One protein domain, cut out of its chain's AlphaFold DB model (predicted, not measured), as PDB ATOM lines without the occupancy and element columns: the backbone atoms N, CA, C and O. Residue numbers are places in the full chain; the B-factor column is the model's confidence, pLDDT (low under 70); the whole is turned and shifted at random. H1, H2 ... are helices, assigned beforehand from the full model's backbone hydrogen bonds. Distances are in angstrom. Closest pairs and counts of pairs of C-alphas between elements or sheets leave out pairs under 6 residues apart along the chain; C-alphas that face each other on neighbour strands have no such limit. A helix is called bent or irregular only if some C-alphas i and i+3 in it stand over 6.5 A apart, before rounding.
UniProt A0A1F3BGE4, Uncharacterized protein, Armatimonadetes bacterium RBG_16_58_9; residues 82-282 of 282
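What this domain is: This is residues 82 to 282 of the 282 residues of an uncharacterized protein of Armatimonadetes bacterium RBG_16_58_9 (UniProt A0A1F3BGE4). An elongated helical body has two parts: a loose bundle of H2, H3, H9 and H10, with H1 crossing H2 and H10 at one end, and a cluster of H4 to H8 at the other end. H3, the longest helix, joins the parts, running from the bundle into the cluster. The bundle is up and down, each helix running against the one before it in the chain. The printed part has 201 residues, with ten named helices, H1 to H10 in chain order, and no named strand: all helix. It is compact, with a radius of gyration of the C-alphas of 18.9 A, and spans 58 by 33 by 28 A.

How they stand to each other: H1, residues 82 to 96, touches H2, residues 106 to 121, about perpendicular at 86 degrees; the closest C-alphas, Ala 89 and Thr 110, are 5.0 A apart. H2 and H3, residues 128 to 154, form a helical hairpin at 21 degrees, closest at C-alphas 116 and 130, 4.9 A. H3, the hub, touches six helices and has a kink of 47 degrees near residue 148. H4, residues 158 to 164, touches no helix but is near H5, residues 174 to 192. H3 touches H6, residues 199 to 212, with residues 138 to 146 alone, closest at C-alphas 142 and 200, 5.8 A. H6 touches H7, residues 220 to 227, closest at C-alphas 210 and 225, 4.3 A, and only just H8, residues 231 to 234, with 3 pairs of C-alphas within 8 A. H9, residues 236 to 252, and H10, residues 261 to 281, form a helical hairpin at a steep tilt of 43 degrees, closest at C-alphas 239 and 274, 5.9 A. Every O i to N i+4 pair is within hydrogen-bond range in H1, H2, H5, H6 and H7; the counts are 14 of 23 in H3, 2 of 3 in H4, 12 of 13 in H9 and 16 of 17 in H10, and H8 is too short for such a pair.

Where its parts are: H1 begins at C-alpha 82, (-38.745, -32.319, -41.651). H3 is 37.2 A long, H10 30.7 A and H5 26.2 A. H3 is irregular, C-alphas 149 and 152 being 7.4 A apart, and H9 only just, with 7.0 A between C-alphas 249 and 252. H10 ends at C-alpha 281, (-53.186, -9.744, -54.832).

The domain as a whole: The C-alphas farthest apart, Glu 83 and Asp 171, are 60.8 A apart. The printed part has no cut and no long link. The mean pLDDT of the printed part is 89.8; residues 152 to 159, 195 and 253 to 255 are under 70.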
ATOM      1  N   GLU A  82     -38.109 -33.311 -40.773       83.81
ATOM      2  CA  GLU A  82     -38.745 -32.319 -41.651       83.81
ATOM      3  C   GLU A  82     -40.194 -32.693 -41.986       83.81
ATOM      4  O   GLU A  82     -41.054 -31.820 -42.078       83.81
ATOM      5  N   GLU A  83     -40.506 -33.986 -42.059       87.44
ATOM      6  CA  GLU A  83     -41.858 -34.489 -42.300       87.44
ATOM      7  C   GLU A  83     -42.825 -34.047 -41.196       87.44
ATOM      8  O   GLU A  83     -43.936 -33.610 -41.487       87.44
ATOM      9  N   ILE A  84     -42.385 -34.073 -39.933       88.44
ATOM     10  CA  ILE A  84     -43.208 -33.648 -38.791       88.44
ATOM     11  C   ILE A  84     -43.383 -32.126 -38.797       88.44
ATOM     12  O   ILE A  84     -44.461 -31.619 -38.472       88.44
ATOM     13  N   LYS A  85     -42.330 -31.378 -39.154       89.31
ATOM     14  CA  LYS A  85     -42.416 -29.916 -39.277       89.31
ATOM     15  C   LYS A  85     -43.429 -29.523 -40.346       89.31
ATOM     16  O   LYS A  85     -44.220 -28.607 -40.107       89.31
ATOM     17  N   LYS A  86     -43.412 -30.235 -41.474       90.25
ATOM     18  CA  LYS A  86     -44.312 -30.024 -42.602       90.25
ATOM     19  C   LYS A  86     -45.750 -30.414 -42.274       90.25
ATOM     20  O   LYS A  86     -46.629 -29.582 -42.441       90.25
ATOM     21  N   GLU A  87     -45.987 -31.598 -41.711       93.50
ATOM     22  CA  GLU A  87     -47.329 -32.043 -41.296       93.50
ATOM     23  C   GLU A  87     -47.980 -31.035 -40.332       93.50
ATOM     24  O   GLU A  87     -49.157 -30.687 -40.446       93.50
ATOM     25  N   ARG A  88     -47.193 -30.496 -39.393       93.88
ATOM     26  CA  ARG A  88     -47.671 -29.466 -38.467       93.88
ATOM     27  C   ARG A  88     -48.034 -28.164 -39.182       93.88
ATOM     28  O   ARG A  88     -49.038 -27.548 -38.828       93.88
ATOM     29  N   ALA A  89     -47.225 -27.740 -40.150       94.50
ATOM     30  CA  ALA A  89     -47.515 -26.562 -40.956       94.50
ATOM     31  C   ALA A  89     -48.784 -26.772 -41.797       94.50
ATOM     32  O   ALA A  89     -49.676 -25.932 -41.754       94.50
ATOM     33  N   GLU A  90     -48.922 -27.917 -42.467       95.31
ATOM     34  CA  GLU A  90     -50.108 -28.297 -43.249       95.31
ATOM     35  C   GLU A  90     -51.382 -28.281 -42.396       95.31
ATOM     36  O   GLU A  90     -52.408 -27.735 -42.811       95.31
ATOM     37  N   LYS A  91     -51.311 -28.797 -41.164       95.94
ATOM     38  CA  LYS A  91     -52.420 -28.711 -40.211       95.94
ATOM     39  C   LYS A  91     -52.781 -27.260 -39.878       95.94
ATOM     40  O   LYS A  91     -53.960 -26.915 -39.900       95.94
ATOM     41  N   ALA A  92     -51.793 -26.409 -39.601       96.38
ATOM     42  CA  ALA A  92     -52.034 -24.995 -39.306       96.38
ATOM     43  C   ALA A  92     -52.638 -24.241 -40.506       96.38
ATOM     44  O   ALA A  92     -53.508 -23.392 -40.319       96.38
ATOM     45  N   LEU A  93     -52.232 -24.577 -41.737       96.62
ATOM     46  CA  LEU A  93     -52.845 -24.049 -42.961       96.62
ATOM     47  C   LEU A  93     -54.321 -24.450 -43.063       96.62
ATOM     48  O   LEU A  93     -55.179 -23.591 -43.278       96.62
ATOM     49  N   ALA A  94     -54.629 -25.732 -42.843       96.69
ATOM     50  CA  ALA A  94     -55.998 -26.237 -42.879       96.69
ATOM     51  C   ALA A  94     -56.892 -25.562 -41.825       96.69
ATOM     52  O   ALA A  94     -58.007 -25.148 -42.139       96.69
ATOM     53  N   GLU A  95     -56.391 -25.387 -40.600       96.38
ATOM     54  CA  GLU A  95     -57.094 -24.669 -39.527       96.38
ATOM     55  C   GLU A  95     -57.309 -23.182 -39.851       96.38
ATOM     56  O   GLU A  95     -58.347 -22.617 -39.513       96.38
ATOM     57  N   ALA A  96     -56.370 -22.551 -40.562       96.31
ATOM     58  CA  ALA A  96     -56.522 -21.183 -41.052       96.31
ATOM     59  C   ALA A  96     -57.507 -21.064 -42.236       96.31
ATOM     60  O   ALA A  96     -57.907 -19.947 -42.587       96.31
ATOM     61  N   GLY A  97     -57.928 -22.188 -42.832       96.50
ATOM     62  CA  GLY A  97     -58.761 -22.232 -44.035       96.50
ATOM     63  C   GLY A  97     -57.983 -21.953 -45.326       96.50
ATOM     64  O   GLY A  97     -58.566 -21.495 -46.305       96.50
ATOM     65  N   VAL A  98     -56.669 -22.192 -45.325       95.88
ATOM     66  CA  VAL A  98     -55.764 -21.946 -46.454       95.88
ATOM     67  C   VAL A  98     -55.340 -23.283 -47.060       95.88
ATOM     68  O   VAL A  98     -54.813 -24.147 -46.368       95.88
ATOM     69  N   SER A  99     -55.558 -23.469 -48.365       89.69
ATOM     70  CA  SER A  99     -55.239 -24.728 -49.061       89.69
ATOM     71  C   SER A  99     -53.755 -24.896 -49.398       89.69
ATOM     72  O   SER A  99     -53.322 -25.996 -49.727       89.69
ATOM     73  N   GLY A 100     -52.988 -23.810 -49.367       90.00
ATOM     74  CA  GLY A 100     -51.564 -23.799 -49.671       90.00
ATOM     75  C   GLY A 100     -50.999 -22.384 -49.655       90.00
ATOM     76  O   GLY A 100     -51.741 -21.405 -49.743       90.00
ATOM     77  N   LEU A 101     -49.680 -22.293 -49.544       92.19
ATOM     78  CA  LEU A 101     -48.922 -21.052 -49.652       92.19
ATOM     79  C   LEU A 101     -47.905 -21.183 -50.789       92.19
ATOM     80  O   LEU A 101     -47.510 -22.297 -51.127       92.19
ATOM     81  N   PRO A 102     -47.471 -20.072 -51.394       91.56
ATOM     82  CA  PRO A 102     -46.385 -20.110 -52.363       91.56
ATOM     83  C   PRO A 102     -45.055 -20.493 -51.707       91.56
ATOM     84  O   PRO A 102     -44.814 -20.187 -50.534       91.56
ATOM     85  N   GLU A 103     -44.145 -21.053 -52.508       91.50
ATOM     86  CA  GLU A 103     -42.801 -21.478 -52.078       91.50
ATOM     87  C   GLU A 103     -41.989 -20.350 -51.414       91.50
ATOM     88  O   GLU A 103     -41.122 -20.605 -50.582       91.50
ATOM     89  N   SER A 104     -42.276 -19.087 -51.744       89.56
ATOM     90  CA  SER A 104     -41.615 -17.919 -51.152       89.56
ATOM     91  C   SER A 104     -42.079 -17.581 -49.729       89.56
ATOM     92  O   SER A 104     -41.380 -16.849 -49.031       89.56
ATOM     93  N   ILE A 105     -43.235 -18.088 -49.284       94.00
ATOM     94  CA  ILE A 105     -43.832 -17.795 -47.967       94.00
ATOM     95  C   ILE A 105     -43.851 -19.042 -47.077       94.00
ATOM     96  O   ILE A 105     -43.619 -18.938 -45.870       94.00
ATOM     97  N   GLU A 106     -44.104 -20.217 -47.658       95.19
ATOM     98  CA  GLU A 106     -44.278 -21.487 -46.940       95.19
ATOM     99  C   GLU A 106     -43.163 -21.795 -45.914       95.19
ATOM    100  O   GLU A 106     -43.503 -22.172 -44.784       95.19
ATOM    101  N   PRO A 107     -41.861 -21.571 -46.199       93.88
ATOM    102  CA  PRO A 107     -40.800 -21.846 -45.229       93.88
ATOM    103  C   PRO A 107     -40.906 -20.990 -43.960       93.88
ATOM    104  O   PRO A 107     -40.669 -21.482 -42.856       93.88
ATOM    105  N   TYR A 108     -41.313 -19.723 -44.091       94.88
ATOM    106  CA  TYR A 108     -41.466 -18.804 -42.960       94.88
ATOM    107  C   TYR A 108     -42.640 -19.202 -42.067       94.88
ATOM    108  O   TYR A 108     -42.525 -19.174 -40.841       94.88
ATOM    109  N   VAL A 109     -43.756 -19.613 -42.675       96.81
ATOM    110  CA  VAL A 109     -44.926 -20.113 -41.940       96.81
ATOM    111  C   VAL A 109     -44.605 -21.426 -41.242       96.81
ATOM    112  O   VAL A 109     -44.889 -21.570 -40.052       96.81
ATOM    113  N   THR A 110     -43.928 -22.342 -41.932       95.62
ATOM    114  CA  THR A 110     -43.458 -23.596 -41.338       95.62
ATOM    115  C   THR A 110     -42.577 -23.321 -40.126       95.62
ATOM    116  O   THR A 110     -42.807 -23.881 -39.053       95.62
ATOM    117  N   GLN A 111     -41.608 -22.412 -40.247       92.62
ATOM    118  CA  GLN A 111     -40.744 -22.034 -39.134       92.62
ATOM    119  C   GLN A 111     -41.540 -21.438 -37.962       92.62
ATOM    120  O   GLN A 111     -41.342 -21.859 -36.823       92.62
ATOM    121  N   ALA A 112     -42.457 -20.503 -38.224       96.00
ATOM    122  CA  ALA A 112     -43.247 -19.827 -37.196       96.00
ATOM    123  C   ALA A 112     -44.157 -20.786 -36.413       96.00
ATOM    124  O   ALA A 112     -44.165 -20.783 -35.181       96.00
ATOM    125  N   VAL A 113     -44.874 -21.665 -37.119       96.69
ATOM    126  CA  VAL A 113     -45.763 -22.672 -36.517       96.69
ATOM    127  C   VAL A 113     -44.975 -23.649 -35.646       96.69
ATOM    128  O   VAL A 113     -45.381 -23.979 -34.528       96.69
ATOM    129  N   ASN A 114     -43.820 -24.105 -36.134       93.88
ATOM    130  CA  ASN A 114     -42.966 -25.014 -35.381       93.88
ATOM    131  C   ASN A 114     -42.349 -24.327 -34.154       93.88
ATOM    132  O   ASN A 114     -42.339 -24.923 -33.076       93.88
ATOM    133  N   GLN A 115     -41.922 -23.068 -34.283       91.44
ATOM    134  CA  GLN A 115     -41.431 -22.272 -33.161       91.44
ATOM    135  C   GLN A 115     -42.518 -22.088 -32.095       91.44
ATOM    136  O   GLN A 115     -42.244 -22.294 -30.916       91.44
ATOM    137  N   LEU A 116     -43.759 -21.769 -32.481       93.50
ATOM    138  CA  LEU A 116     -44.872 -21.622 -31.536       93.50
ATOM    139  C   LEU A 116     -45.134 -22.924 -30.770       93.50
ATOM    140  O   LEU A 116     -45.245 -22.920 -29.543       93.50
ATOM    141  N   ALA A 117     -45.180 -24.052 -31.485       91.12
ATOM    142  CA  ALA A 117     -45.390 -25.358 -30.876       91.12
ATOM    143  C   ALA A 117     -44.278 -25.721 -29.879       91.12
ATOM    144  O   ALA A 117     -44.572 -26.234 -28.800       91.12
ATOM    145  N   TYR A 118     -43.022 -25.424 -30.219       87.12
ATOM    146  CA  TYR A 118     -41.870 -25.673 -29.356       87.12
ATOM    147  C   TYR A 118     -41.877 -24.793 -28.103       87.12
ATOM    148  O   TYR A 118     -41.758 -25.298 -26.987       87.12
ATOM    149  N   THR A 119     -42.079 -23.487 -28.276       83.69
ATOM    150  CA  THR A 119     -42.172 -22.513 -27.181       83.69
ATOM    151  C   THR A 119     -43.271 -22.908 -26.189       83.69
ATOM    152  O   THR A 119     -43.057 -22.864 -24.976       83.69
ATOM    153  N   ARG A 120     -44.413 -23.397 -26.693       84.88
ATOM    154  CA  ARG A 120     -45.498 -23.944 -25.867       84.88
ATOM    155  C   ARG A 120     -45.085 -25.208 -25.115       84.88
ATOM    156  O   ARG A 120     -45.331 -25.299 -23.920       84.88
ATOM    157  N   GLN A 121     -44.470 -26.181 -25.792       83.62
ATOM    158  CA  GLN A 121     -44.041 -27.437 -25.156       83.62
ATOM    159  C   GLN A 121     -43.077 -27.194 -23.991       83.62
ATOM    160  O   GLN A 121     -43.165 -27.863 -22.966       83.62
ATOM    161  N   ARG A 122     -42.200 -26.194 -24.121       78.81
ATOM    162  CA  ARG A 122     -41.248 -25.797 -23.077       78.81
ATOM    163  C   ARG A 122     -41.855 -24.892 -21.994       78.81
ATOM    164  O   ARG A 122     -41.124 -24.469 -21.101       78.81
ATOM    165  N   ASN A 123     -43.157 -24.593 -22.055       75.12
ATOM    166  CA  ASN A 123     -43.860 -23.664 -21.162       75.12
ATOM    167  C   ASN A 123     -43.159 -22.301 -21.040       75.12
ATOM    168  O   ASN A 123     -43.085 -21.718 -19.955       75.12
ATOM    169  N   TYR A 124     -42.605 -21.795 -22.145       75.62
ATOM    170  CA  TYR A 124     -42.049 -20.448 -22.150       75.62
ATOM    171  C   TYR A 124     -43.171 -19.429 -21.975       75.62
ATOM    172  O   TYR A 124     -44.233 -19.532 -22.586       75.62
ATOM    173  N   VAL A 125     -42.912 -18.440 -21.121       76.06
ATOM    174  CA  VAL A 125     -43.905 -17.428 -20.743       76.06
ATOM    175  C   VAL A 125     -44.252 -16.523 -21.925       76.06
ATOM    176  O   VAL A 125     -45.382 -16.060 -22.012       76.06
ATOM    177  N   GLU A 126     -43.311 -16.279 -22.840       85.25
ATOM    178  CA  GLU A 126     -43.487 -15.372 -23.975       85.25
ATOM    179  C   GLU A 126     -43.507 -16.128 -25.313       85.25
ATOM    180  O   GLU A 126     -42.560 -16.824 -25.681       85.25
ATOM    181  N   LEU A 127     -44.592 -15.943 -26.064       89.81
ATOM    182  CA  LEU A 127     -44.884 -16.609 -27.334       89.81
ATOM    183  C   LEU A 127     -44.610 -15.716 -28.558       89.81
ATOM    184  O   LEU A 127     -44.635 -16.202 -29.689       89.81
ATOM    185  N   GLY A 128     -44.325 -14.424 -28.353       87.94
ATOM    186  CA  GLY A 128     -44.129 -13.434 -29.424       87.94
ATOM    187  C   GLY A 128     -42.960 -13.770 -30.355       87.94
ATOM    188  O   GLY A 128     -43.028 -13.536 -31.565       87.94
ATOM    189  N   SER A 129     -41.921 -14.421 -29.820       86.44
ATOM    190  CA  SER A 129     -40.768 -14.902 -30.592       86.44
ATOM    191  C   SER A 129     -41.154 -15.758 -31.810       86.44
ATOM    192  O   SER A 129     -40.517 -15.644 -32.858       86.44
ATOM    193  N   ALA A 130     -42.245 -16.528 -31.727       91.88
ATOM    194  CA  ALA A 130     -42.707 -17.400 -32.804       91.88
ATOM    195  C   ALA A 130     -43.164 -16.660 -34.071       91.88
ATOM    196  O   ALA A 130     -43.180 -17.253 -35.145       91.88
ATOM    197  N   PHE A 131     -43.489 -15.369 -33.974       95.06
ATOM    198  CA  PHE A 131     -43.972 -14.566 -35.100       95.06
ATOM    199  C   PHE A 131     -42.848 -13.855 -35.869       95.06
ATOM    200  O   PHE A 131     -43.091 -13.329 -36.954       95.06
ATOM    201  N   HIS A 132     -41.610 -13.859 -35.363       91.38
ATOM    202  CA  HIS A 132     -40.477 -13.203 -36.031       91.38
ATOM    203  C   HIS A 132     -40.239 -13.674 -37.476       91.38
ATOM    204  O   HIS A 132     -40.022 -12.811 -38.332       91.38
ATOM    205  N   PRO A 133     -40.320 -14.983 -37.801       93.88
ATOM    206  CA  PRO A 133     -40.163 -15.443 -39.180       93.88
ATOM    207  C   PRO A 133     -41.176 -14.817 -40.145       93.88
ATOM    208  O   PRO A 133     -40.854 -14.608 -41.309       93.88
ATOM    209  N   LEU A 134     -42.374 -14.463 -39.664       96.00
ATOM    210  CA  LEU A 134     -43.461 -13.923 -40.484       96.00
ATOM    211  C   LEU A 134     -43.295 -12.437 -40.825       96.00
ATOM    212  O   LEU A 134     -43.984 -11.929 -41.710       96.00
ATOM    213  N   LEU A 135     -42.374 -11.728 -40.167       92.75
ATOM    214  CA  LEU A 135     -42.125 -10.315 -40.458       92.75
ATOM    215  C   LEU A 135     -41.542 -10.123 -41.862       92.75
ATOM    216  O   LEU A 135     -41.890  -9.167 -42.550       92.75
ATOM    217  N   ILE A 136     -40.695 -11.056 -42.301       90.81
ATOM    218  CA  ILE A 136     -40.075 -11.024 -43.629       90.81
ATOM    219  C   ILE A 136     -41.123 -11.140 -44.748       90.81
ATOM    220  O   ILE A 136     -41.173 -10.229 -45.576       90.81
ATOM    221  N   PRO A 137     -41.972 -12.188 -44.812       94.81
ATOM    222  CA  PRO A 137     -42.978 -12.291 -45.863       94.81
ATOM    223  C   PRO A 137     -43.996 -11.145 -45.808       94.81
ATOM    224  O   PRO A 137     -44.395 -10.661 -46.862       94.81
ATOM    225  N   LEU A 138     -44.349 -10.633 -44.621       96.00
ATOM    226  CA  LEU A 138     -45.199  -9.444 -44.504       96.00
ATOM    227  C   LEU A 138     -44.570  -8.220 -45.198       96.00
ATOM    228  O   LEU A 138     -45.226  -7.559 -46.004       96.00
ATOM    229  N   GLU A 139     -43.300  -7.919 -44.914       93.25
ATOM    230  CA  GLU A 139     -42.587  -6.799 -45.541       93.25
ATOM    231  C   GLU A 139     -42.403  -6.989 -47.052       93.25
ATOM    232  O   GLU A 139     -42.567  -6.029 -47.811       93.25
ATOM    233  N   LEU A 140     -42.083  -8.211 -47.491       92.06
ATOM    234  CA  LEU A 140     -41.927  -8.548 -48.907       92.06
ATOM    235  C   LEU A 140     -43.227  -8.312 -49.675       92.06
ATOM    236  O   LEU A 140     -43.220  -7.541 -50.635       92.06
ATOM    237  N   LEU A 141     -44.340  -8.877 -49.198       95.81
ATOM    238  CA  LEU A 141     -45.651  -8.728 -49.831       95.81
ATOM    239  C   LEU A 141     -46.122  -7.275 -49.848       95.81
ATOM    240  O   LEU A 141     -46.625  -6.813 -50.866       95.81
ATOM    241  N   CYS A 142     -45.905  -6.515 -48.766       95.44
ATOM    242  CA  CYS A 142     -46.210  -5.081 -48.770       95.44
ATOM    243  C   CYS A 142     -45.446  -4.348 -49.882       95.44
ATOM    244  O   CYS A 142     -45.997  -3.483 -50.566       95.44
ATOM    245  N   GLY A 143     -44.170  -4.690 -50.074       92.62
ATOM    246  CA  GLY A 143     -43.357  -4.123 -51.142       92.62
ATOM    247  C   GLY A 143     -43.791  -4.556 -52.535       92.62
ATOM    248  O   GLY A 143     -43.789  -3.729 -53.445       92.62
ATOM    249  N   ASP A 144     -44.169  -5.820 -52.705       92.50
ATOM    250  CA  ASP A 144     -44.638  -6.344 -53.984       92.50
ATOM    251  C   ASP A 144     -45.965  -5.711 -54.394       92.50
ATOM    252  O   ASP A 144     -46.089  -5.279 -55.537       92.50
ATOM    253  N   ILE A 145     -46.900  -5.523 -53.457       94.75
ATOM    254  CA  ILE A 145     -48.142  -4.778 -53.696       94.75
ATOM    255  C   ILE A 145     -47.819  -3.341 -54.132       94.75
ATOM    256  O   ILE A 145     -48.286  -2.888 -55.176       94.75
ATOM    257  N   LEU A 146     -46.961  -2.621 -53.398       93.31
ATOM    258  CA  LEU A 146     -46.563  -1.262 -53.789       93.31
ATOM    259  C   LEU A 146     -45.958  -1.226 -55.204       93.31
ATOM    260  O   LEU A 146     -46.320  -0.366 -56.004       93.31
ATOM    261  N   ARG A 147     -45.067  -2.164 -55.542       90.12
ATOM    262  CA  ARG A 147     -44.425  -2.234 -56.865       90.12
ATOM    263  C   ARG A 147     -45.384  -2.649 -57.975       90.12
ATOM    264  O   ARG A 147     -45.289  -2.106 -59.071       90.12
ATOM    265  N   LYS A 148     -46.307  -3.572 -57.721       90.94
ATOM    266  CA  LYS A 148     -47.301  -4.012 -58.705       90.94
ATOM    267  C   LYS A 148     -48.208  -2.857 -59.122       90.94
ATOM    268  O   LYS A 148     -48.417  -2.647 -60.313       90.94
ATOM    269  N   TYR A 149     -48.690  -2.085 -58.149       91.19
ATOM    270  CA  TYR A 149     -49.682  -1.038 -58.392       91.19
ATOM    271  C   TYR A 149     -49.065   0.322 -58.755       91.19
ATOM    272  O   TYR A 149     -49.630   1.045 -59.569       91.19
ATOM    273  N   LEU A 150     -47.891   0.671 -58.210       88.69
ATOM    274  CA  LEU A 150     -47.234   1.969 -58.450       88.69
ATOM    275  C   LEU A 150     -45.898   1.881 -59.197       88.69
ATOM    276  O   LEU A 150     -45.313   2.913 -59.515       88.69
ATOM    277  N   GLY A 151     -45.381   0.688 -59.484       74.25
ATOM    278  CA  GLY A 151     -44.123   0.511 -60.217       74.25
ATOM    279  C   GLY A 151     -44.150   1.031 -61.660       74.25
ATOM    280  O   GLY A 151     -43.191   1.706 -62.046       74.25
ATOM    281  N   PRO A 152     -45.210   0.790 -62.463       65.94
ATOM    282  CA  PRO A 152     -45.245   1.248 -63.854       65.94
ATOM    283  C   PRO A 152     -45.152   2.783 -64.019       65.94
ATOM    284  O   PRO A 152     -44.407   3.231 -64.888       65.94
ATOM    285  N   PRO A 153     -45.791   3.620 -63.174       57.25
ATOM    286  CA  PRO A 153     -45.578   5.074 -63.179       57.25
ATOM    287  C   PRO A 153     -44.178   5.550 -62.747       57.25
ATOM    288  O   PRO A 153     -43.804   6.683 -63.028       57.25
ATOM    289  N   VAL A 154     -43.368   4.723 -62.073       58.12
ATOM    290  CA  VAL A 154     -42.038   5.119 -61.554       58.12
ATOM    291  C   VAL A 154     -40.912   4.917 -62.582       58.12
ATOM    292  O   VAL A 154     -39.816   5.477 -62.435       58.12
ATOM    293  N   SER A 155     -41.174   4.202 -63.685       57.84
ATOM    294  CA  SER A 155     -40.211   3.953 -64.773       57.84
ATOM    295  C   SER A 155     -39.952   5.168 -65.683       57.84
ATOM    296  O   SER A 155     -39.422   5.026 -66.786       57.84
ATOM    297  N   ILE A 156     -40.331   6.370 -65.250       60.25
ATOM    298  CA  ILE A 156     -40.125   7.621 -65.980       60.25
ATOM    299  C   ILE A 156     -38.685   8.138 -65.731       60.25
ATOM    300  O   ILE A 156     -38.094   7.879 -64.681       60.25
ATOM    301  N   ASN A 157     -38.104   8.854 -66.707       65.50
ATOM    302  CA  ASN A 157     -36.785   9.505 -66.608       65.50
ATOM    303  C   ASN A 157     -36.650  10.378 -65.335       65.50
ATOM    304  O   ASN A 157     -37.637  10.948 -64.870       65.50
ATOM    305  N   TYR A 158     -35.421  10.511 -64.822       61.25
ATOM    306  CA  TYR A 158     -35.051  11.132 -63.543       61.25
ATOM    307  C   TYR A 158     -35.754  12.473 -63.273       61.25
ATOM    308  O   TYR A 158     -36.391  12.629 -62.241       61.25
ATOM    309  N   GLU A 159     -35.741  13.412 -64.223       63.81
ATOM    310  CA  GLU A 159     -36.360  14.733 -64.021       63.81
ATOM    311  C   GLU A 159     -37.867  14.652 -63.748       63.81
ATOM    312  O   GLU A 159     -38.392  15.369 -62.905       63.81
ATOM    313  N   LYS A 160     -38.583  13.747 -64.419       73.50
ATOM    314  CA  LYS A 160     -40.031  13.575 -64.224       73.50
ATOM    315  C   LYS A 160     -40.360  12.842 -62.920       73.50
ATOM    316  O   LYS A 160     -41.482  12.960 -62.436       73.50
ATOM    317  N   ARG A 161     -39.398  12.110 -62.354       79.81
ATOM    318  CA  ARG A 161     -39.531  11.421 -61.067       79.81
ATOM    319  C   ARG A 161     -39.555  12.406 -59.902       79.81
ATOM    320  O   ARG A 161     -40.415  12.264 -59.037       79.81
ATOM    321  N   ASP A 162     -38.700  13.426 -59.930       79.81
ATOM    322  CA  ASP A 162     -38.691  14.473 -58.902       79.81
ATOM    323  C   ASP A 162     -40.037  15.206 -58.860       79.81
ATOM    324  O   ASP A 162     -40.614  15.359 -57.787       79.81
ATOM    325  N   TYR A 163     -40.598  15.574 -60.021       82.00
ATOM    326  CA  TYR A 163     -41.940  16.173 -60.094       82.00
ATOM    327  C   TYR A 163     -43.043  15.217 -59.620       82.00
ATOM    328  O   TYR A 163     -43.987  15.643 -58.955       82.00
ATOM    329  N   TYR A 164     -42.936  13.926 -59.943       86.81
ATOM    330  CA  TYR A 164     -43.905  12.912 -59.526       86.81
ATOM    331  C   TYR A 164     -43.955  12.750 -58.000       86.81
ATOM    332  O   TYR A 164     -45.040  12.730 -57.414       86.81
ATOM    333  N   PHE A 165     -42.790  12.710 -57.349       89.06
ATOM    334  CA  PHE A 165     -42.649  12.656 -55.893       89.06
ATOM    335  C   PHE A 165     -42.453  14.035 -55.255       89.06
ATOM    336  O   PHE A 165     -41.963  14.094 -54.135       89.06
ATOM    337  N   SER A 166     -42.827  15.136 -55.916       86.94
ATOM    338  CA  SER A 166     -42.852  16.498 -55.347       86.94
ATOM    339  C   SER A 166     -44.036  17.311 -55.891       86.94
ATOM    340  O   SER A 166     -43.834  18.362 -56.505       86.94
ATOM    341  N   PRO A 167     -45.288  16.850 -55.704       87.50
ATOM    342  CA  PRO A 167     -46.453  17.601 -56.138       87.50
ATOM    343  C   PRO A 167     -46.593  18.911 -55.358       87.50
ATOM    344  O   PRO A 167     -46.099  19.059 -54.239       87.50
ATOM    345  N   TYR A 168     -47.311  19.862 -55.948       87.88
ATOM    346  CA  TYR A 168     -47.670  21.105 -55.277       87.88
ATOM    347  C   TYR A 168     -48.628  20.818 -54.111       87.88
ATOM    348  O   TYR A 168     -49.686  20.224 -54.309       87.88
ATOM    349  N   LEU A 169     -48.246  21.223 -52.896       90.25
ATOM    350  CA  LEU A 169     -49.010  20.997 -51.658       90.25
ATOM    351  C   LEU A 169     -49.359  22.306 -50.930       90.25
ATOM    352  O   LEU A 169     -49.777  22.265 -49.769       90.25
ATOM    353  N   GLU A 170     -49.145  23.470 -51.554       88.00
ATOM    354  CA  GLU A 170     -49.340  24.754 -50.868       88.00
ATOM    355  C   GLU A 170     -50.808  25.030 -50.530       88.00
ATOM    356  O   GLU A 170     -51.085  25.622 -49.490       88.00
ATOM    357  N   ASP A 171     -51.734  24.492 -51.327       88.94
ATOM    358  CA  ASP A 171     -53.180  24.593 -51.092       88.94
ATOM    359  C   ASP A 171     -53.658  23.765 -49.884       88.94
ATOM    360  O   ASP A 171     -54.816  23.847 -49.477       88.94
ATOM    361  N   GLN A 172     -52.775  22.952 -49.295       91.88
ATOM    362  CA  GLN A 172     -53.077  22.104 -48.145       91.88
ATOM    363  C   GLN A 172     -52.635  22.749 -46.831       91.88
ATOM    364  O   GLN A 172     -51.638  23.477 -46.762       91.88
ATOM    365  N   THR A 173     -53.337  22.406 -45.745       93.19
ATOM    366  CA  THR A 173     -52.951  22.831 -44.391       93.19
ATOM    367  C   THR A 173     -51.541  22.333 -44.030       93.19
ATOM    368  O   THR A 173     -51.132  21.261 -44.493       93.19
ATOM    369  N   PRO A 174     -50.798  23.036 -43.150       93.38
ATOM    370  CA  PRO A 174     -49.453  22.612 -42.751       93.38
ATOM    371  C   PRO A 174     -49.392  21.180 -42.199       93.38
ATOM    372  O   PRO A 174     -48.445  20.446 -42.473       93.38
ATOM    373  N   ALA A 175     -50.418  20.752 -41.455       93.06
ATOM    374  CA  ALA A 175     -50.495  19.400 -40.907       93.06
ATOM    375  C   ALA A 175     -50.615  18.335 -42.011       93.06
ATOM    376  O   ALA A 175     -49.834  17.383 -42.034       93.06
ATOM    377  N   VAL A 176     -51.540  18.529 -42.956       93.31
ATOM    378  CA  VAL A 176     -51.737  17.632 -44.109       93.31
ATOM    379  C   VAL A 176     -50.476  17.579 -44.966       93.31
ATOM    380  O   VAL A 176     -50.004  16.496 -45.308       93.31
ATOM    381  N   ARG A 177     -49.873  18.740 -45.238       93.81
ATOM    382  CA  ARG A 177     -48.629  18.846 -46.002       93.81
ATOM    383  C   ARG A 177     -47.500  18.040 -45.371       93.81
ATOM    384  O   ARG A 177     -46.835  17.287 -46.073       93.81
ATOM    385  N   ASN A 178     -47.311  18.148 -44.057       93.06
ATOM    386  CA  ASN A 178     -46.274  17.404 -43.343       93.06
ATOM    387  C   ASN A 178     -46.478  15.885 -43.437       93.06
ATOM    388  O   ASN A 178     -45.515  15.141 -43.634       93.06
ATOM    389  N   VAL A 179     -47.726  15.419 -43.317       94.00
ATOM    390  CA  VAL A 179     -48.063  13.992 -43.410       94.00
ATOM    391  C   VAL A 179     -47.842  13.462 -44.827       94.00
ATOM    392  O   VAL A 179     -47.181  12.433 -44.989       94.00
ATOM    393  N   LEU A 180     -48.331  14.174 -45.847       94.56
ATOM    394  CA  LEU A 180     -48.116  13.806 -47.248       94.56
ATOM    395  C   LEU A 180     -46.624  13.807 -47.577       94.56
ATOM    396  O   LEU A 180     -46.101  12.803 -48.043       94.56
ATOM    397  N   PHE A 181     -45.898  14.867 -47.227       91.88
ATOM    398  CA  PHE A 181     -44.465  14.965 -47.499       91.88
ATOM    399  C   PHE A 181     -43.658  13.829 -46.850       91.88
ATOM    400  O   PHE A 181     -42.786  13.237 -47.487       91.88
ATOM    401  N   LYS A 182     -43.965  13.462 -45.598       92.31
ATOM    402  CA  LYS A 182     -43.313  12.331 -44.920       92.31
ATOM    403  C   LYS A 182     -43.539  11.014 -45.669       92.31
ATOM    404  O   LYS A 182     -42.582  10.276 -45.900       92.31
ATOM    405  N   ASN A 183     -44.786  10.706 -46.023       93.31
ATOM    406  CA  ASN A 183     -45.118   9.436 -46.670       93.31
ATOM    407  C   ASN A 183     -44.666   9.385 -48.132       93.31
ATOM    408  O   ASN A 183     -44.281   8.323 -48.603       93.31
ATOM    409  N   GLN A 184     -44.591  10.529 -48.806       91.75
ATOM    410  CA  GLN A 184     -44.049  10.666 -50.156       91.75
ATOM    411  C   GLN A 184     -42.577  10.264 -50.210       91.75
ATOM    412  O   GLN A 184     -42.187   9.468 -51.054       91.75
ATOM    413  N   ARG A 185     -41.775  10.734 -49.246       90.81
ATOM    414  CA  ARG A 185     -40.358  10.353 -49.129       90.81
ATOM    415  C   ARG A 185     -40.176   8.864 -48.849       90.81
ATOM    416  O   ARG A 185     -39.214   8.266 -49.325       90.81
ATOM    417  N   ASN A 186     -41.067   8.259 -48.063       92.12
ATOM    418  CA  ASN A 186     -41.031   6.811 -47.831       92.12
ATOM    419  C   ASN A 186     -41.399   6.044 -49.105       92.12
ATOM    420  O   ASN A 186     -40.710   5.091 -49.463       92.12
ATOM    421  N   LEU A 187     -42.442   6.491 -49.808       91.31
ATOM    422  CA  LEU A 187     -42.900   5.896 -51.056       91.31
ATOM    423  C   LEU A 187     -41.810   5.941 -52.131       91.31
ATOM    424  O   LEU A 187     -41.489   4.913 -52.722       91.31
ATOM    425  N   GLU A 188     -41.182   7.101 -52.313       90.00
ATOM    426  CA  GLU A 188     -40.042   7.283 -53.208       90.00
ATOM    427  C   GLU A 188     -38.897   6.328 -52.848       90.00
ATOM    428  O   GLU A 188     -38.418   5.580 -53.697       90.00
ATOM    429  N   ARG A 189     -38.497   6.263 -51.572       88.69
ATOM    430  CA  ARG A 189     -37.439   5.345 -51.119       88.69
ATOM    431  C   ARG A 189     -37.752   3.884 -51.420       88.69
ATOM    432  O   ARG A 189     -36.862   3.165 -51.871       88.69
ATOM    433  N   ASN A 190     -38.983   3.451 -51.172       88.69
ATOM    434  CA  ASN A 190     -39.384   2.060 -51.359       88.69
ATOM    435  C   ASN A 190     -39.499   1.687 -52.849       88.69
ATOM    436  O   ASN A 190     -39.083   0.595 -53.228       88.69
ATOM    437  N   LEU A 191     -39.998   2.588 -53.704       87.38
ATOM    438  CA  LEU A 191     -40.201   2.315 -55.134       87.38
ATOM    439  C   LEU A 191     -38.958   2.566 -55.998       87.38
ATOM    440  O   LEU A 191     -38.721   1.839 -56.957       87.38
ATOM    441  N   VAL A 192     -38.163   3.589 -55.678       83.88
ATOM    442  CA  VAL A 192     -37.036   4.035 -56.512       83.88
ATOM    443  C   VAL A 192     -35.724   3.411 -56.070       83.88
ATOM    444  O   VAL A 192     -34.934   2.952 -56.894       83.88
ATOM    445  N   HIS A 193     -35.470   3.412 -54.765       77.38
ATOM    446  CA  HIS A 193     -34.192   2.974 -54.205       77.38
ATOM    447  C   HIS A 193     -34.234   1.532 -53.698       77.38
ATOM    448  O   HIS A 193     -33.271   1.080 -53.082       77.38
ATOM    449  N   ASN A 194     -35.353   0.831 -53.927       71.31
ATOM    450  CA  ASN A 194     -35.650  -0.474 -53.339       71.31
ATOM    451  C   ASN A 194     -35.365  -0.497 -51.824       71.31
ATOM    452  O   ASN A 194     -34.837  -1.463 -51.269       71.31
ATOM    453  N   GLY A 195     -35.643   0.632 -51.166       69.31
ATOM    454  CA  GLY A 195     -35.481   0.774 -49.732       69.31
ATOM    455  C   GLY A 195     -36.466  -0.124 -48.988       69.31
ATOM    456  O   GLY A 195     -37.537  -0.450 -49.490       69.31
ATOM    457  N   LYS A 196     -36.112  -0.501 -47.757       70.62
ATOM    458  CA  LYS A 196     -37.009  -1.199 -46.819       70.62
ATOM    459  C   LYS A 196     -37.503  -0.257 -45.720       70.62
ATOM    460  O   LYS A 196     -37.587  -0.619 -44.551       70.62
ATOM    461  N   SER A 197     -37.740   1.010 -46.062       76.38
ATOM    462  CA  SER A 197     -38.045   2.038 -45.068       76.38
ATOM    463  C   SER A 197     -39.545   2.084 -44.803       76.38
ATOM    464  O   SER A 197     -40.311   2.562 -45.637       76.38
ATOM    465  N   ASN A 198     -39.964   1.603 -43.627       87.19
ATOM    466  CA  ASN A 198     -41.356   1.666 -43.166       87.19
ATOM    467  C   ASN A 198     -42.365   1.187 -44.232       87.19
ATOM    468  O   ASN A 198     -43.349   1.867 -44.532       87.19
ATOM    469  N   ILE A 199     -42.084   0.046 -44.865       93.31
ATOM    470  CA  ILE A 199     -42.830  -0.415 -46.043       93.31
ATOM    471  C   ILE A 199     -44.290  -0.748 -45.709       93.31
ATOM    472  O   ILE A 199     -45.193  -0.317 -46.422       93.31
ATOM    473  N   ILE A 200     -44.519  -1.388 -44.558       95.44
ATOM    474  CA  ILE A 200     -45.852  -1.718 -44.035       95.44
ATOM    475  C   ILE A 200     -46.653  -0.433 -43.789       95.44
ATOM    476  O   ILE A 200     -47.761  -0.275 -44.295       95.44
ATOM    477  N   GLY A 201     -46.066   0.528 -43.066       95.62
ATOM    478  CA  GLY A 201     -46.720   1.805 -42.780       95.62
ATOM    479  C   GLY A 201     -46.985   2.642 -44.033       95.62
ATOM    480  O   GLY A 201     -47.988   3.342 -44.095       95.62
ATOM    481  N   THR A 202     -46.118   2.548 -45.044       95.50
ATOM    482  CA  THR A 202     -46.308   3.232 -46.332       95.50
ATOM    483  C   THR A 202     -47.505   2.656 -47.084       95.50
ATOM    484  O   THR A 202     -48.345   3.425 -47.539       95.50
ATOM    485  N   LEU A 203     -47.625   1.326 -47.170       96.75
ATOM    486  CA  LEU A 203     -48.775   0.690 -47.816       96.75
ATOM    487  C   LEU A 203     -50.082   0.996 -47.073       96.75
ATOM    488  O   LEU A 203     -51.054   1.398 -47.706       96.75
ATOM    489  N   LEU A 204     -50.093   0.896 -45.739       98.00
ATOM    490  CA  LEU A 204     -51.257   1.275 -44.932       98.00
ATOM    491  C   LEU A 204     -51.674   2.727 -45.179       98.00
ATOM    492  O   LEU A 204     -52.863   3.007 -45.307       98.00
ATOM    493  N   PHE A 205     -50.708   3.642 -45.287       97.38
ATOM    494  CA  PHE A 205     -50.996   5.032 -45.617       97.38
ATOM    495  C   PHE A 205     -51.591   5.181 -47.022       97.38
ATOM    496  O   PHE A 205     -52.551   5.922 -47.187       97.38
ATOM    497  N   CYS A 206     -51.058   4.485 -48.029       96.62
ATOM    498  CA  CYS A 206     -51.589   4.528 -49.393       96.62
ATOM    499  C   CYS A 206     -53.042   4.032 -49.472       96.62
ATOM    500  O   CYS A 206     -53.863   4.675 -50.122       96.62
ATOM    501  N   LEU A 207     -53.358   2.931 -48.788       97.50
ATOM    502  CA  LEU A 207     -54.712   2.375 -48.718       97.50
ATOM    503  C   LEU A 207     -55.682   3.328 -47.999       97.50
ATOM    504  O   LEU A 207     -56.759   3.613 -48.516       97.50
ATOM    505  N   ASP A 208     -55.281   3.876 -46.845       97.25
ATOM    506  CA  ASP A 208     -56.082   4.868 -46.112       97.25
ATOM    507  C   ASP A 208     -56.301   6.144 -46.935       97.25
ATOM    508  O   ASP A 208     -57.412   6.670 -47.002       97.25
ATOM    509  N   TYR A 209     -55.255   6.620 -47.612       96.75
ATOM    510  CA  TYR A 209     -55.335   7.780 -48.490       96.75
ATOM    511  C   TYR A 209     -56.331   7.555 -49.631       96.75
ATOM    512  O   TYR A 209     -57.180   8.408 -49.889       96.75
ATOM    513  N   ALA A 210     -56.265   6.402 -50.300       96.06
ATOM    514  CA  ALA A 210     -57.173   6.083 -51.395       96.06
ATOM    515  C   ALA A 210     -58.636   5.982 -50.932       96.06
ATOM    516  O   ALA A 210     -59.517   6.514 -51.607       96.06
ATOM    517  N   ALA A 211     -58.883   5.365 -49.772       95.31
ATOM    518  CA  ALA A 211     -60.231   5.146 -49.251       95.31
ATOM    519  C   ALA A 211     -60.863   6.393 -48.612       95.31
ATOM    520  O   ALA A 211     -62.038   6.681 -48.835       95.31
ATOM    521  N   ASN A 212     -60.102   7.120 -47.791       94.62
ATOM    522  CA  ASN A 212     -60.668   8.070 -46.828       94.62
ATOM    523  C   ASN A 212     -60.312   9.533 -47.116       94.62
ATOM    524  O   ASN A 212     -60.979  10.440 -46.612       94.62
ATOM    525  N   TRP A 213     -59.274   9.805 -47.912       94.38
ATOM    526  CA  TRP A 213     -58.807  11.175 -48.109       94.38
ATOM    527  C   TRP A 213     -59.471  11.825 -49.320       94.38
ATOM    528  O   TRP A 213     -59.218  11.484 -50.479       94.38
ATOM    529  N   ASN A 214     -60.273  12.861 -49.071       90.94
ATOM    530  CA  ASN A 214     -60.896  13.651 -50.129       90.94
ATOM    531  C   ASN A 214     -60.015  14.827 -50.584       90.94
ATOM    532  O   ASN A 214     -60.421  15.985 -50.514       90.94
ATOM    533  N   LEU A 215     -58.787  14.523 -51.013       90.56
ATOM    534  CA  LEU A 215     -57.869  15.500 -51.600       90.56
ATOM    535  C   LEU A 215     -57.680  15.240 -53.102       90.56
ATOM    536  O   LEU A 215     -57.724  14.087 -53.545       90.56
ATOM    537  N   ASP A 216     -57.449  16.313 -53.858       88.44
ATOM    538  CA  ASP A 216     -57.021  16.283 -55.261       88.44
ATOM    539  C   ASP A 216     -55.571  16.777 -55.352       88.44
ATOM    540  O   ASP A 216     -55.286  17.940 -55.631       88.44
ATOM    541  N   VAL A 217     -54.641  15.891 -54.995       91.69
ATOM    542  CA  VAL A 217     -53.201  16.160 -55.033       91.69
ATOM    543  C   VAL A 217     -52.606  15.464 -56.250       91.69
ATOM    544  O   VAL A 217     -52.856  14.285 -56.487       91.69
ATOM    545  N   ALA A 218     -51.802  16.197 -57.019       90.25
ATOM    546  CA  ALA A 218     -51.134  15.683 -58.209       90.25
ATOM    547  C   ALA A 218     -49.995  14.688 -57.886       90.25
ATOM    548  O   ALA A 218     -49.729  14.352 -56.731       90.25
ATOM    549  N   GLY A 219     -49.286  14.240 -58.928       89.69
ATOM    550  CA  GLY A 219     -48.127  13.354 -58.794       89.69
ATOM    551  C   GLY A 219     -48.511  11.991 -58.220       89.69
ATOM    552  O   GLY A 219     -49.588  11.475 -58.514       89.69
ATOM    553  N   ALA A 220     -47.648  11.442 -57.366       91.50
ATOM    554  CA  ALA A 220     -47.825  10.114 -56.787       91.50
ATOM    555  C   ALA A 220     -49.158   9.925 -56.049       91.50
ATOM    556  O   ALA A 220     -49.705   8.828 -56.048       91.50
ATOM    557  N   TRP A 221     -49.710  10.978 -55.445       93.75
ATOM    558  CA  TRP A 221     -50.955  10.872 -54.685       93.75
ATOM    559  C   TRP A 221     -52.189  10.690 -55.564       93.75
ATOM    560  O   TRP A 221     -53.127  10.001 -55.158       93.75
ATOM    561  N   ARG A 222     -52.179  11.238 -56.782       92.69
ATOM    562  CA  ARG A 222     -53.225  10.968 -57.775       92.69
ATOM    563  C   ARG A 222     -53.223   9.492 -58.150       92.69
ATOM    564  O   ARG A 222     -54.271   8.853 -58.111       92.69
ATOM    565  N   ASP A 223     -52.044   8.963 -58.451       91.94
ATOM    566  CA  ASP A 223     -51.886   7.578 -58.878       91.94
ATOM    567  C   ASP A 223     -52.223   6.622 -57.733       91.94
ATOM    568  O   ASP A 223     -52.980   5.684 -57.952       91.94
ATOM    569  N   VAL A 224     -51.792   6.910 -56.496       94.62
ATOM    570  CA  VAL A 224     -52.215   6.168 -55.292       94.62
ATOM    571  C   VAL A 224     -53.736   6.080 -55.221       94.62
ATOM    572  O   VAL A 224     -54.276   4.986 -55.086       94.62
ATOM    573  N   LYS A 225     -54.436   7.211 -55.358       94.12
ATOM    574  CA  LYS A 225     -55.901   7.239 -55.297       94.12
ATOM    575  C   LYS A 225     -56.545   6.452 -56.436       94.12
ATOM    576  O   LYS A 225     -57.597   5.863 -56.243       94.12
ATOM    577  N   GLN A 226     -55.926   6.429 -57.610       91.88
ATOM    578  CA  GLN A 226     -56.443   5.695 -58.757       91.88
ATOM    579  C   GLN A 226     -56.241   4.181 -58.620       91.88
ATOM    580  O   GLN A 226     -57.179   3.424 -58.854       91.88
ATOM    581  N   VAL A 227     -55.035   3.735 -58.263       91.75
ATOM    582  CA  VAL A 227     -54.664   2.311 -58.313       91.75
ATOM    583  C   VAL A 227     -55.070   1.537 -57.062       91.75
ATOM    584  O   VAL A 227     -55.325   0.342 -57.153       91.75
ATOM    585  N   PHE A 228     -55.150   2.202 -55.904       94.88
ATOM    586  CA  PHE A 228     -55.543   1.573 -54.640       94.88
ATOM    587  C   PHE A 228     -57.036   1.697 -54.327       94.88
ATOM    588  O   PHE A 228     -57.460   1.193 -53.299       94.88
ATOM    589  N   ASN A 229     -57.844   2.325 -55.187       91.31
ATOM    590  CA  ASN A 229     -59.304   2.383 -55.018       91.31
ATOM    591  C   ASN A 229     -60.027   1.124 -55.547       91.31
ATOM    592  O   ASN A 229     -61.240   1.122 -55.747       91.31
ATOM    593  N   ASP A 230     -59.277   0.058 -55.807       92.38
ATOM    594  CA  ASP A 230     -59.811  -1.259 -56.120       92.38
ATOM    595  C   ASP A 230     -60.331  -1.941 -54.842       92.38
ATOM    596  O   ASP A 230     -59.674  -1.913 -53.800       92.38
ATOM    597  N   ALA A 231     -61.523  -2.538 -54.910       93.31
ATOM    598  CA  ALA A 231     -62.198  -3.099 -53.741       93.31
ATOM    599  C   ALA A 231     -61.423  -4.261 -53.100       93.31
ATOM    600  O   ALA A 231     -61.368  -4.343 -51.870       93.31
ATOM    601  N   ASP A 232     -60.792  -5.115 -53.908       92.12
ATOM    602  CA  ASP A 232     -60.038  -6.271 -53.418       92.12
ATOM    603  C   ASP A 232     -58.745  -5.811 -52.733       92.12
ATOM    604  O   ASP A 232     -58.335  -6.351 -51.704       92.12
ATOM    605  N   VAL A 233     -58.135  -4.742 -53.248       93.56
ATOM    606  CA  VAL A 233     -56.932  -4.147 -52.658       93.56
ATOM    607  C   VAL A 233     -57.254  -3.397 -51.365       93.56
ATOM    608  O   VAL A 233     -56.524  -3.521 -50.379       93.56
ATOM    609  N   LEU A 234     -58.364  -2.655 -51.322       94.94
ATOM    610  CA  LEU A 234     -58.830  -1.978 -50.108       94.94
ATOM    611  C   LEU A 234     -59.208  -2.962 -48.999       94.94
ATOM    612  O   LEU A 234     -58.989  -2.663 -47.822       94.94
ATOM    613  N   ALA A 235     -59.713  -4.148 -49.353       95.50
ATOM    614  CA  ALA A 235     -60.019  -5.201 -48.389       95.50
ATOM    615  C   ALA A 235     -58.778  -5.680 -47.608       95.50
ATOM    616  O   ALA A 235     -58.919  -6.180 -46.492       95.50
ATOM    617  N   LEU A 236     -57.561  -5.458 -48.125       96.44
ATOM    618  CA  LEU A 236     -56.322  -5.762 -47.405       96.44
ATOM    619  C   LEU A 236     -56.029  -4.796 -46.249       96.44
ATOM    620  O   LEU A 236     -55.270  -5.152 -45.348       96.44
ATOM    621  N   TYR A 237     -56.596  -3.583 -46.241       97.50
ATOM    622  CA  TYR A 237     -56.312  -2.589 -45.198       97.50
ATOM    623  C   TYR A 237     -56.545  -3.115 -43.773       97.50
ATOM    624  O   TYR A 237     -55.597  -3.073 -42.983       97.50
ATOM    625  N   PRO A 238     -57.740  -3.627 -43.406       97.19
ATOM    626  CA  PRO A 238     -57.972  -4.144 -42.057       97.19
ATOM    627  C   PRO A 238     -57.019  -5.292 -41.695       97.19
ATOM    628  O   PRO A 238     -56.509  -5.321 -40.578       97.19
ATOM    629  N   VAL A 239     -56.708  -6.167 -42.653       97.00
ATOM    630  CA  VAL A 239     -55.833  -7.335 -42.466       97.00
ATOM    631  C   VAL A 239     -54.400  -6.909 -42.146       97.00
ATOM    632  O   VAL A 239     -53.834  -7.289 -41.122       97.00
ATOM    633  N   ILE A 240     -53.813  -6.055 -42.990       97.88
ATOM    634  CA  ILE A 240     -52.441  -5.561 -42.809       97.88
ATOM    635  C   ILE A 240     -52.352  -4.712 -41.538       97.88
ATOM    636  O   ILE A 240     -51.346  -4.760 -40.824       97.88
ATOM    637  N   LYS A 241     -53.400  -3.938 -41.234       97.81
ATOM    638  CA  LYS A 241     -53.447  -3.108 -40.032       97.81
ATOM    639  C   LYS A 241     -53.406  -3.977 -38.779       97.81
ATOM    640  O   LYS A 241     -52.604  -3.693 -37.893       97.81
ATOM    641  N   GLU A 242     -54.214  -5.031 -38.718       97.12
ATOM    642  CA  GLU A 242     -54.245  -5.953 -37.583       97.12
ATOM    643  C   GLU A 242     -52.893  -6.654 -37.381       97.12
ATOM    644  O   GLU A 242     -52.359  -6.653 -36.270       97.12
ATOM    645  N   MET A 243     -52.271  -7.150 -38.457       97.19
ATOM    646  CA  MET A 243     -50.929  -7.746 -38.395       97.19
ATOM    647  C   MET A 243     -49.872  -6.740 -37.910       97.19
ATOM    648  O   MET A 243     -49.016  -7.074 -37.090       97.19
ATOM    649  N   ASN A 244     -49.925  -5.491 -38.384       96.12
ATOM    650  CA  ASN A 244     -48.990  -4.443 -37.975       96.12
ATOM    651  C   ASN A 244     -49.182  -4.024 -36.509       96.12
ATOM    652  O   ASN A 244     -48.201  -3.849 -35.784       96.12
ATOM    653  N   ASP A 245     -50.429  -3.889 -36.057       95.25
ATOM    654  CA  ASP A 245     -50.751  -3.588 -34.662       95.25
ATOM    655  C   ASP A 245     -50.278  -4.730 -33.748       95.25
ATOM    656  O   ASP A 245     -49.608  -4.476 -32.744       95.25
ATOM    657  N   PHE A 246     -50.534  -5.986 -34.134       95.19
ATOM    658  CA  PHE A 246     -50.041  -7.170 -33.428       95.19
ATOM    659  C   PHE A 246     -48.511  -7.181 -33.347       95.19
ATOM    660  O   PHE A 246     -47.953  -7.329 -32.260       95.19
ATOM    661  N   ARG A 247     -47.822  -6.966 -34.477       92.25
ATOM    662  CA  ARG A 247     -46.355  -6.869 -34.540       92.25
ATOM    663  C   ARG A 247     -45.837  -5.838 -33.547       92.25
ATOM    664  O   ARG A 247     -44.942  -6.149 -32.767       92.25
ATOM    665  N   ASN A 248     -46.366  -4.619 -33.578       90.50
ATOM    666  CA  ASN A 248     -45.863  -3.535 -32.732       90.50
ATOM    667  C   ASN A 248     -46.078  -3.847 -31.247       90.50
ATOM    668  O   ASN A 248     -45.165  -3.665 -30.448       90.50
ATOM    669  N   LYS A 249     -47.248  -4.392 -30.911       89.94
ATOM    670  CA  LYS A 249     -47.661  -4.680 -29.539       89.94
ATOM    671  C   LYS A 249     -46.937  -5.877 -28.912       89.94
ATOM    672  O   LYS A 249     -46.552  -5.809 -27.746       89.94
ATOM    673  N   HIS A 250     -46.771  -6.958 -29.674       86.31
ATOM    674  CA  HIS A 250     -46.385  -8.272 -29.146       86.31
ATOM    675  C   HIS A 250     -45.020  -8.782 -29.623       86.31
ATOM    676  O   HIS A 250     -44.512  -9.733 -29.039       86.31
ATOM    677  N   VAL A 251     -44.431  -8.188 -30.668       84.44
ATOM    678  CA  VAL A 251     -43.221  -8.728 -31.317       84.44
ATOM    679  C   VAL A 251     -42.076  -7.712 -31.334       84.44
ATOM    680  O   VAL A 251     -40.989  -8.006 -30.859       84.44
ATOM    681  N   ALA A 252     -42.305  -6.508 -31.866       73.00
ATOM    682  CA  ALA A 252     -41.251  -5.527 -32.144       73.00
ATOM    683  C   ALA A 252     -40.844  -4.672 -30.934       73.00
ATOM    684  O   ALA A 252     -39.662  -4.374 -30.779       73.00
ATOM    685  N   HIS A 253     -41.799  -4.253 -30.101       65.81
ATOM    686  CA  HIS A 253     -41.519  -3.384 -28.949       65.81
ATOM    687  C   HIS A 253     -41.785  -4.059 -27.597       65.81
ATOM    688  O   HIS A 253     -41.397  -3.511 -26.572       65.81
ATOM    689  N   ILE A 254     -42.372  -5.267 -27.606       64.94
ATOM    690  CA  ILE A 254     -42.801  -6.049 -26.429       64.94
ATOM    691  C   ILE A 254     -43.411  -5.141 -25.344       64.94
ATOM    692  O   ILE A 254     -43.112  -5.253 -24.157       64.94
ATOM    693  N   ASP A 255     -44.297  -4.229 -25.756       67.12
ATOM    694  CA  ASP A 255     -45.067  -3.411 -24.815       67.12
ATOM    695  C   ASP A 255     -46.003  -4.306 -23.990       67.12
ATOM    696  O   ASP A 255     -46.264  -4.055 -22.813       67.12
ATOM    697  N   GLN A 256     -46.516  -5.369 -24.624       80.19
ATOM    698  CA  GLN A 256     -47.361  -6.380 -24.001       80.19
ATOM    699  C   GLN A 256     -46.899  -7.782 -24.418       80.19
ATOM    700  O   GLN A 256     -47.148  -8.194 -25.554       80.19
ATOM    701  N   PRO A 257     -46.257  -8.547 -23.520       84.00
ATOM    702  CA  PRO A 257     -45.876  -9.927 -23.796       84.00
ATOM    703  C   PRO A 257     -47.082 -10.776 -24.207       84.00
ATOM    704  O   PRO A 257     -48.140 -10.727 -23.576       84.00
ATOM    705  N   LEU A 258     -46.926 -11.569 -25.266       88.56
ATOM    706  CA  LEU A 258     -47.925 -12.557 -25.666       88.56
ATOM    707  C   LEU A 258     -47.730 -13.824 -24.829       88.56
ATOM    708  O   LEU A 258     -46.791 -14.571 -25.082       88.56
ATOM    709  N   THR A 259     -48.585 -14.050 -23.837       89.00
ATOM    710  CA  THR A 259     -48.458 -15.184 -22.898       89.00
ATOM    711  C   THR A 259     -49.604 -16.193 -23.000       89.00
ATOM    712  O   THR A 259     -49.464 -17.345 -22.594       89.00
ATOM    713  N   ASP A 260     -50.741 -15.779 -23.563       90.88
ATOM    714  CA  ASP A 260     -51.907 -16.631 -23.780       90.88
ATOM    715  C   ASP A 260     -51.700 -17.504 -25.025       90.88
ATOM    716  O   ASP A 260     -51.553 -17.011 -26.147       90.88
ATOM    717  N   THR A 261     -51.700 -18.820 -24.808       90.56
ATOM    718  CA  THR A 261     -51.507 -19.823 -25.858       90.56
ATOM    719  C   THR A 261     -52.644 -19.828 -26.871       90.56
ATOM    720  O   THR A 261     -52.377 -19.890 -28.068       90.56
ATOM    721  N   GLU A 262     -53.899 -19.720 -26.433       91.69
ATOM    722  CA  GLU A 262     -55.029 -19.717 -27.364       91.69
ATOM    723  C   GLU A 262     -55.042 -18.438 -28.201       91.69
ATOM    724  O   GLU A 262     -55.341 -18.463 -29.396       91.69
ATOM    725  N   ALA A 263     -54.695 -17.302 -27.585       93.31
ATOM    726  CA  ALA A 263     -54.552 -16.046 -28.311       93.31
ATOM    727  C   ALA A 263     -53.428 -16.123 -29.355       93.31
ATOM    728  O   ALA A 263     -53.605 -15.634 -30.470       93.31
ATOM    729  N   ALA A 264     -52.301 -16.762 -29.023       95.06
ATOM    730  CA  ALA A 264     -51.200 -16.967 -29.958       95.06
ATOM    731  C   ALA A 264     -51.579 -17.903 -31.118       95.06
ATOM    732  O   ALA A 264     -51.221 -17.625 -32.259       95.06
ATOM    733  N   GLU A 265     -52.332 -18.974 -30.866       94.88
ATOM    734  CA  GLU A 265     -52.799 -19.882 -31.922       94.88
ATOM    735  C   GLU A 265     -53.782 -19.198 -32.874       94.88
ATOM    736  O   GLU A 265     -53.603 -19.267 -34.091       94.88
ATOM    737  N   ARG A 266     -54.765 -18.463 -32.335       96.38
ATOM    738  CA  ARG A 266     -55.688 -17.667 -33.157       96.38
ATOM    739  C   ARG A 266     -54.934 -16.635 -33.989       96.38
ATOM    740  O   ARG A 266     -55.148 -16.548 -35.192       96.38
ATOM    741  N   ALA A 267     -53.996 -15.908 -33.381       97.25
ATOM    742  CA  ALA A 267     -53.170 -14.953 -34.109       97.25
ATOM    743  C   ALA A 267     -52.349 -15.630 -35.217       97.25
ATOM    744  O   ALA A 267     -52.259 -15.094 -36.316       97.25
ATOM    745  N   MET A 268     -51.791 -16.821 -34.981       98.12
ATOM    746  CA  MET A 268     -51.058 -17.564 -36.011       98.12
ATOM    747  C   MET A 268     -51.953 -17.898 -37.213       98.12
ATOM    748  O   MET A 268     -51.537 -17.709 -38.356       98.12
ATOM    749  N   GLN A 269     -53.195 -18.331 -36.973       97.94
ATOM    750  CA  GLN A 269     -54.169 -18.601 -38.038       97.94
ATOM    751  C   GLN A 269     -54.525 -17.331 -38.828       97.94
ATOM    752  O   GLN A 269     -54.540 -17.362 -40.059       97.94
ATOM    753  N   GLU A 270     -54.749 -16.204 -38.143       97.88
ATOM    754  CA  GLU A 270     -55.018 -14.915 -38.798       97.88
ATOM    755  C   GLU A 270     -53.826 -14.428 -39.630       97.88
ATOM    756  O   GLU A 270     -54.005 -13.968 -40.755       97.88
ATOM    757  N   TRP A 271     -52.596 -14.594 -39.138       98.31
ATOM    758  CA  TRP A 271     -51.390 -14.251 -39.895       98.31
ATOM    759  C   TRP A 271     -51.229 -15.116 -41.148       98.31
ATOM    760  O   TRP A 271     -50.928 -14.587 -42.217       98.31
ATOM    761  N   ILE A 272     -51.452 -16.429 -41.046       98.38
ATOM    762  CA  ILE A 272     -51.419 -17.342 -42.197       98.38
ATOM    763  C   ILE A 272     -52.442 -16.908 -43.249       98.38
ATOM    764  O   ILE A 272     -52.110 -16.784 -44.430       98.38
ATOM    765  N   ARG A 273     -53.677 -16.637 -42.818       97.62
ATOM    766  CA  ARG A 273     -54.754 -16.190 -43.702       97.62
ATOM    767  C   ARG A 273     -54.431 -14.842 -44.341       97.62
ATOM    768  O   ARG A 273     -54.614 -14.688 -45.545       97.62
ATOM    769  N   GLY A 274     -53.915 -13.894 -43.563       97.50
ATOM    770  CA  GLY A 274     -53.536 -12.571 -44.045       97.50
ATOM    771  C   GLY A 274     -52.423 -12.623 -45.089       97.50
ATOM    772  O   GLY A 274     -52.555 -12.019 -46.150       97.50
ATOM    773  N   LEU A 275     -51.374 -13.417 -44.854       98.00
ATOM    774  CA  LEU A 275     -50.297 -13.622 -45.829       98.00
ATOM    775  C   LEU A 275     -50.812 -14.267 -47.126       98.00
ATOM    776  O   LEU A 275     -50.411 -13.848 -48.212       98.00
ATOM    777  N   ALA A 276     -51.723 -15.241 -47.030       96.94
ATOM    778  CA  ALA A 276     -52.346 -15.856 -48.201       96.94
ATOM    779  C   ALA A 276     -53.190 -14.849 -49.006       96.94
ATOM    780  O   ALA A 276     -53.078 -14.793 -50.230       96.94
ATOM    781  N   GLN A 277     -53.991 -14.020 -48.327       96.19
ATOM    782  CA  GLN A 277     -54.796 -12.972 -48.966       96.19
ATOM    783  C   GLN A 277     -53.925 -11.917 -49.648       96.19
ATOM    784  O   GLN A 277     -54.177 -11.558 -50.794       96.19
ATOM    785  N   MET A 278     -52.871 -11.452 -48.975       97.06
ATOM    786  CA  MET A 278     -51.919 -10.507 -49.557       97.06
ATOM    787  C   MET A 278     -51.245 -11.086 -50.804       97.06
ATOM    788  O   MET A 278     -51.120 -10.385 -51.805       97.06
ATOM    789  N   TYR A 279     -50.838 -12.357 -50.765       95.69
ATOM    790  CA  TYR A 279     -50.210 -13.006 -51.913       95.69
ATOM    791  C   TYR A 279     -51.156 -13.160 -53.106       95.69
ATOM    792  O   TYR A 279     -50.720 -12.985 -54.234       95.69
ATOM    793  N   ALA A 280     -52.448 -13.415 -52.885       94.31
ATOM    794  CA  ALA A 280     -53.428 -13.507 -53.972       94.31
ATOM    795  C   ALA A 280     -53.566 -12.203 -54.789       94.31
ATOM    796  O   ALA A 280     -54.034 -12.231 -55.927       94.31
ATOM    797  N   ILE A 281     -53.156 -11.070 -54.210       92.00
ATOM    798  CA  ILE A 281     -53.186  -9.744 -54.832       92.00
ATOM    799  C   ILE A 281     -51.854  -9.392 -55.513       92.00
ATOM    800  O   ILE A 281     -51.816  -8.452 -56.309       92.00
ATOM    801  N   VAL A 282     -50.769 -10.137 -55.274       88.06
ATOM    802  CA  VAL A 282     -49.449  -9.949 -55.912       88.06
ATOM    803  C   VAL A 282     -49.357 -10.776 -57.187       88.06
ATOM    804  O   VAL A 282     -49.086 -10.156 -58.242       88.06
TER     805      VAL A 282